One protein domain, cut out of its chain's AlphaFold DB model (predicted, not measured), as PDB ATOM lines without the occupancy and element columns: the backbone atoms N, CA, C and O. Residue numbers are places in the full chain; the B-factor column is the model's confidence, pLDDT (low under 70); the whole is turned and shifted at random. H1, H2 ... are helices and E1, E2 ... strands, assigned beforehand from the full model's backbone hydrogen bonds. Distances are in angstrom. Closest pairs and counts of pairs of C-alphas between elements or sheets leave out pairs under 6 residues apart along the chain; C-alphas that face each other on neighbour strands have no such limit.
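This is residues 315 to 361 of the 361 residues of an uncharacterized protein of Paenibacillus sp. FSL A5-0031 (UniProt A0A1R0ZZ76). One twisted sheet of four strands, each folding back beside the one before, makes the body, and a short helix, H1, only grazes it. The longer strands E1 and E2 run along the long axis. The printed part has 47 residues, with one named helix and four named strands in the order H1, E1, E2, E3, E4; the sheet's order is E1, E2, E3, E4, all antiparallel. The class is mostly strand. The whole is compact, with a radius of gyration of the C-alphas of 10.6 A, and elongated, spanning 32 by 19 by 15 A.

H1, residues 315 to 319, is on the sheet but only grazes it, with residues 316 to 317; every O i to N i+4 pair in H1 is within hydrogen-bond range. The strands E1, residues 327 to 333, E2, residues 336 to 342, E3, residues 348 to 352, and E4, residues 355 to 360, form a meander, each strand the antiparallel neighbour of the one before. E1 and E2 are a hairpin at 167 degrees, with N 329 and O 340 at 2.8 A. E2 and E3 are a hairpin at 169 degrees, with N 341 and O 349 at 2.8 A. E3 and E4 are a hairpin at 153 degrees, with N 350 and O 358 at 2.8 A. The edge strands E1 and E4 are apart.

H1 begins at C-alpha 315 (44.008, -9.092, -103.637) and is 6.2 A long. E1 measures 20.1 A, E2 20.3 A, E3 13.6 A and E4 14.8 A, ending at C-alpha 360 (36.659, -7.505, -120.294).

The C-alphas farthest apart, of Ser 321 and Lys 334, are 33.1 A apart. The printed part has no cut and no long link. Its mean pLDDT is 93.7, and no printed residue is under 70.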
ATOM      1  N   GLU A 315      44.184  -7.971-104.565       93.88
ATOM      2  CA  GLU A 315      44.008  -9.092-103.637       93.88
ATOM      3  C   GLU A 315      42.593  -9.676-103.705       93.88
ATOM      4  O   GLU A 315      42.423 -10.901-103.680       93.88
ATOM      5  N   GLU A 316      41.585  -8.814-103.831       92.81
ATOM      6  CA  GLU A 316      40.185  -9.214-103.986       92.81
ATOM      7  C   GLU A 316      39.964  -9.927-105.324       92.81
ATOM      8  O   GLU A 316      39.353 -10.997-105.358       92.81
ATOM      9  N   VAL A 317      40.561  -9.418-106.407       93.38
ATOM     10  CA  VAL A 317      40.533 -10.067-107.726       93.38
ATOM     11  C   VAL A 317      41.246 -11.422-107.696       93.38
ATOM     12  O   VAL A 317      40.699 -12.401-108.201       93.38
ATOM     13  N   ASN A 318      42.404 -11.549-107.037       92.25
ATOM     14  CA  ASN A 318      43.069 -12.853-106.859       92.25
ATOM     15  C   ASN A 318      42.224 -13.852-106.047       92.25
ATOM     16  O   ASN A 318      42.335 -15.069-106.226       92.25
ATOM     17  N   SER A 319      41.391 -13.346-105.136       89.50
ATOM     18  CA  SER A 319      40.518 -14.148-104.272       89.50
ATOM     19  C   SER A 319      39.157 -14.461-104.907       89.50
ATOM     20  O   SER A 319      38.384 -15.237-104.339       89.50
ATOM     21  N   SER A 320      38.884 -13.901-106.088       92.19
ATOM     22  CA  SER A 320      37.657 -14.066-106.871       92.19
ATOM     23  C   SER A 320      37.559 -15.439-107.560       92.19
ATOM     24  O   SER A 320      38.452 -16.290-107.461       92.19
ATOM     25  N   SER A 321      36.467 -15.663-108.297       89.75
ATOM     26  CA  SER A 321      36.279 -16.845-109.146       89.75
ATOM     27  C   SER A 321      37.276 -16.934-110.304       89.75
ATOM     28  O   SER A 321      37.479 -18.030-110.822       89.75
ATOM     29  N   TRP A 322      37.917 -15.825-110.695       90.75
ATOM     30  CA  TRP A 322      38.922 -15.813-111.763       90.75
ATOM     31  C   TRP A 322      40.310 -16.235-111.263       90.75
ATOM     32  O   TRP A 322      41.119 -16.715-112.052       90.75
ATOM     33  N   GLY A 323      40.573 -16.152-109.954       89.62
ATOM     34  CA  GLY A 323      41.830 -16.605-109.356       89.62
ATOM     35  C   GLY A 323      43.040 -15.762-109.769       89.62
ATOM     36  O   GLY A 323      42.950 -14.541-109.905       89.62
ATOM     37  N   SER A 324      44.194 -16.406-109.943       93.56
ATOM     38  CA  SER A 324      45.431 -15.738-110.367       93.56
ATOM     39  C   SER A 324      45.496 -15.592-111.892       93.56
ATOM     40  O   SER A 324      45.152 -16.550-112.584       93.56
ATOM     41  N   PRO A 325      45.951 -14.441-112.421       95.19
ATOM     42  CA  PRO A 325      46.106 -14.264-113.860       95.19
ATOM     43  C   PRO A 325      47.303 -15.048-114.402       95.19
ATOM     44  O   PRO A 325      48.252 -15.346-113.674       95.19
ATOM     45  N   GLU A 326      47.260 -15.320-115.700       95.12
ATOM     46  CA  GLU A 326      48.355 -15.888-116.484       95.12
ATOM     47  C   GLU A 326      49.503 -14.886-116.658       95.12
ATOM     48  O   GLU A 326      50.666 -15.273-116.572       95.12
ATOM     49  N   ASP A 327      49.186 -13.600-116.858       95.94
ATOM     50  CA  ASP A 327      50.182 -12.537-117.025       95.94
ATOM     51  C   ASP A 327      49.718 -11.195-116.429       95.94
ATOM     52  O   ASP A 327      48.517 -10.936-116.291       95.94
ATOM     53  N   LYS A 328      50.676 -10.334-116.064       96.38
ATOM     54  CA  LYS A 328      50.454  -9.000-115.487       96.38
ATOM     55  C   LYS A 328      51.356  -7.963-116.154       96.38
ATOM     56  O   LYS A 328      52.551  -7.887-115.874       96.38
ATOM     57  N   ASN A 329      50.757  -7.083-116.950       95.00
ATOM     58  CA  ASN A 329      51.439  -5.955-117.577       95.00
ATOM     59  C   ASN A 329      51.257  -4.690-116.736       95.00
ATOM     60  O   ASN A 329      50.129  -4.278-116.481       95.00
ATOM     61  N   ARG A 330      52.355  -4.041-116.332       96.38
ATOM     62  CA  ARG A 330      52.337  -2.839-115.482       96.38
ATOM     63  C   ARG A 330      53.028  -1.667-116.164       96.38
ATOM     64  O   ARG A 330      54.183  -1.771-116.565       96.38
ATOM     65  N   THR A 331      52.347  -0.526-116.218       94.50
ATOM     66  CA  THR A 331      52.896   0.747-116.697       94.50
ATOM     67  C   THR A 331      52.840   1.777-115.578       94.50
ATOM     68  O   THR A 331      51.811   1.965-114.940       94.50
ATOM     69  N   THR A 332      53.957   2.451-115.318       95.00
ATOM     70  CA  THR A 332      54.031   3.546-114.341       95.00
ATOM     71  C   THR A 332      54.386   4.829-115.066       95.00
ATOM     72  O   THR A 332      55.366   4.880-115.809       95.00
ATOM     73  N   THR A 333      53.591   5.871-114.852       92.56
ATOM     74  CA  THR A 333      53.819   7.197-115.428       92.56
ATOM     75  C   THR A 333      53.861   8.242-114.321       92.56
ATOM     76  O   THR A 333      53.527   7.971-113.171       92.56
ATOM     77  N   LYS A 334      54.208   9.483-114.669       92.12
ATOM     78  CA  LYS A 334      54.121  10.610-113.727       92.12
ATOM     79  C   LYS A 334      52.688  10.930-113.260       92.12
ATOM     80  O   LYS A 334      52.533  11.764-112.379       92.12
ATOM     81  N   TYR A 335      51.669  10.332-113.883       89.88
ATOM     82  CA  TYR A 335      50.254  10.577-113.595       89.88
ATOM     83  C   TYR A 335      49.572   9.430-112.832       89.88
ATOM     84  O   TYR A 335      48.415   9.593-112.470       89.88
ATOM     85  N   GLY A 336      50.257   8.304-112.603       93.44
ATOM     86  CA  GLY A 336      49.693   7.132-111.922       93.44
ATOM     87  C   GLY A 336      50.261   5.803-112.428       93.44
ATOM     88  O   GLY A 336      51.136   5.769-113.308       93.44
ATOM     89  N   VAL A 337      49.755   4.709-111.864       94.88
ATOM     90  CA  VAL A 337      50.089   3.321-112.211       94.88
ATOM     91  C   VAL A 337      48.879   2.663-112.865       94.88
ATOM     92  O   VAL A 337      47.805   2.625-112.281       94.88
ATOM     93  N   SER A 338      49.064   2.085-114.048       95.19
ATOM     94  CA  SER A 338      48.040   1.288-114.728       95.19
ATOM     95  C   SER A 338      48.521  -0.148-114.906       95.19
ATOM     96  O   SER A 338      49.652  -0.367-115.359       95.19
ATOM     97  N   GLU A 339      47.674  -1.127-114.600       97.31
ATOM     98  CA  GLU A 339      47.973  -2.553-114.755       97.31
ATOM     99  C   GLU A 339      46.907  -3.259-115.591       97.31
ATOM    100  O   GLU A 339      45.735  -2.900-115.558       97.31
ATOM    101  N   GLN A 340      47.308  -4.294-116.323       96.81
ATOM    102  CA  GLN A 340      46.418  -5.207-117.034       96.81
ATOM    103  C   GLN A 340      46.775  -6.636-116.642       96.81
ATOM    104  O   GLN A 340      47.930  -7.046-116.757       96.81
ATOM    105  N   TRP A 341      45.788  -7.392-116.180       97.75
ATOM    106  CA  TRP A 341      45.912  -8.797-115.811       97.75
ATOM    107  C   TRP A 341      45.176  -9.660-116.841       97.75
ATOM    108  O   TRP A 341      44.025  -9.374-117.178       97.75
ATOM    109  N   VAL A 342      45.843 -10.700-117.342       95.62
ATOM    110  CA  VAL A 342      45.376 -11.577-118.431       95.62
ATOM    111  C   VAL A 342      45.005 -12.947-117.866       95.62
ATOM    112  O   VAL A 342      45.801 -13.521-117.134       95.62
ATOM    113  N   TYR A 343      43.828 -13.482-118.200       91.56
ATOM    114  CA  TYR A 343      43.286 -14.725-117.615       91.56
ATOM    115  C   TYR A 343      43.012 -15.854-118.632       91.56
ATOM    116  O   TYR A 343      42.388 -16.857-118.278       91.56
ATOM    117  N   GLY A 344      43.425 -15.683-119.891       82.94
ATOM    118  CA  GLY A 344      43.069 -16.589-120.989       82.94
ATOM    119  C   GLY A 344      41.623 -16.399-121.483       82.94
ATOM    120  O   GLY A 344      40.831 -15.668-120.887       82.94
ATOM    121  N   ASP A 345      41.276 -17.022-122.613       84.94
ATOM    122  CA  ASP A 345      39.937 -16.974-123.241       84.94
ATOM    123  C   ASP A 345      39.383 -15.562-123.526       84.94
ATOM    124  O   ASP A 345      38.176 -15.352-123.574       84.94
ATOM    125  N   GLY A 346      40.262 -14.575-123.725       88.81
ATOM    126  CA  GLY A 346      39.857 -13.190-123.995       88.81
ATOM    127  C   GLY A 346      39.430 -12.392-122.759       88.81
ATOM    128  O   GLY A 346      38.896 -11.294-122.919       88.81
ATOM    129  N   ARG A 347      39.701 -12.898-121.547       95.75
ATOM    130  CA  ARG A 347      39.372 -12.229-120.285       95.75
ATOM    131  C   ARG A 347      40.517 -11.374-119.749       95.75
ATOM    132  O   ARG A 347      41.649 -11.849-119.612       95.75
ATOM    133  N   TYR A 348      40.201 -10.131-119.386       96.25
ATOM    134  CA  TYR A 348      41.163  -9.146-118.885       96.25
ATOM    135  C   TYR A 348      40.593  -8.322-117.733       96.25
ATOM    136  O   TYR A 348      39.413  -7.973-117.721       96.25
ATOM    137  N   VAL A 349      41.464  -7.949-116.799       97.00
ATOM    138  CA  VAL A 349      41.155  -6.993-115.728       97.00
ATOM    139  C   VAL A 349      42.150  -5.845-115.800       97.00
ATOM    140  O   VAL A 349      43.357  -6.075-115.830       97.00
ATOM    141  N   TYR A 350      41.655  -4.613-115.830       97.38
ATOM    142  CA  TYR A 350      42.470  -3.404-115.872       97.38
ATOM    143  C   TYR A 350      42.350  -2.658-114.552       97.38
ATOM    144  O   TYR A 350      41.238  -2.454-114.057       97.38
ATOM    145  N   PHE A 351      43.487  -2.220-114.028       97.50
ATOM    146  CA  PHE A 351      43.596  -1.471-112.788       97.50
ATOM    147  C   PHE A 351      44.186  -0.093-113.060       97.50
ATOM    148  O   PHE A 351      45.136   0.021-113.836       97.50
ATOM    149  N   ASN A 352      43.691   0.925-112.358       96.62
ATOM    150  CA  ASN A 352      44.372   2.208-112.208       96.62
ATOM    151  C   ASN A 352      44.569   2.482-110.717       96.62
ATOM    152  O   ASN A 352      43.631   2.364-109.936       96.62
ATOM    153  N   ASP A 353      45.808   2.785-110.337       94.25
ATOM    154  CA  ASP A 353      46.248   3.062-108.967       94.25
ATOM    155  C   ASP A 353      45.780   2.024-107.924       94.25
ATOM    156  O   ASP A 353      45.554   2.344-106.761       94.25
ATOM    157  N   GLY A 354      45.705   0.752-108.334       92.81
ATOM    158  CA  GLY A 354      45.382  -0.374-107.453       92.81
ATOM    159  C   GLY A 354      43.894  -0.710-107.336       92.81
ATOM    160  O   GLY A 354      43.546  -1.539-106.502       92.81
ATOM    161  N   GLU A 355      43.028  -0.137-108.173       96.25
ATOM    162  CA  GLU A 355      41.597  -0.466-108.217       96.25
ATOM    163  C   GLU A 355      41.174  -0.897-109.622       96.25
ATOM    164  O   GLU A 355      41.595  -0.299-110.616       96.25
ATOM    165  N   VAL A 356      40.325  -1.928-109.724       97.06
ATOM    166  CA  VAL A 356      39.778  -2.374-111.013       97.06
ATOM    167  C   VAL A 356      38.939  -1.265-111.632       97.06
ATOM    168  O   VAL A 356      37.886  -0.905-111.111       97.06
ATOM    169  N   THR A 357      39.335  -0.791-112.805       96.19
ATOM    170  CA  THR A 357      38.558   0.184-113.576       96.19
ATOM    171  C   THR A 357      37.802  -0.452-114.730       96.19
ATOM    172  O   THR A 357      36.833   0.122-115.227       96.19
ATOM    173  N   THR A 358      38.240  -1.616-115.215       96.44
ATOM    174  CA  THR A 358      37.612  -2.280-116.364       96.44
ATOM    175  C   THR A 358      37.779  -3.787-116.274       96.44
ATOM    176  O   THR A 358      38.849  -4.284-115.932       96.44
ATOM    177  N   ILE A 359      36.719  -4.508-116.625       96.12
ATOM    178  CA  ILE A 359      36.719  -5.958-116.809       96.12
ATOM    179  C   ILE A 359      36.248  -6.215-118.234       96.12
ATOM    180  O   ILE A 359      35.291  -5.594-118.694       96.12
ATOM    181  N   GLN A 360      36.953  -7.094-118.929       93.94
ATOM    182  CA  GLN A 360      36.659  -7.505-120.294       93.94
ATOM    183  C   GLN A 360      36.527  -9.026-120.307       93.94
ATOM    184  O   GLN A 360      37.394  -9.707-119.758       93.94
ATOM    185  N   GLU A 361      35.460  -9.535-120.916       86.44
ATOM    186  CA  GLU A 361      35.146 -10.962-121.046       86.44
ATOM    187  C   GLU A 361      34.402 -11.268-122.346       86.44
ATOM    188  O   GLU A 361      33.750 -10.339-122.887       86.44
TER     189      GLU A 361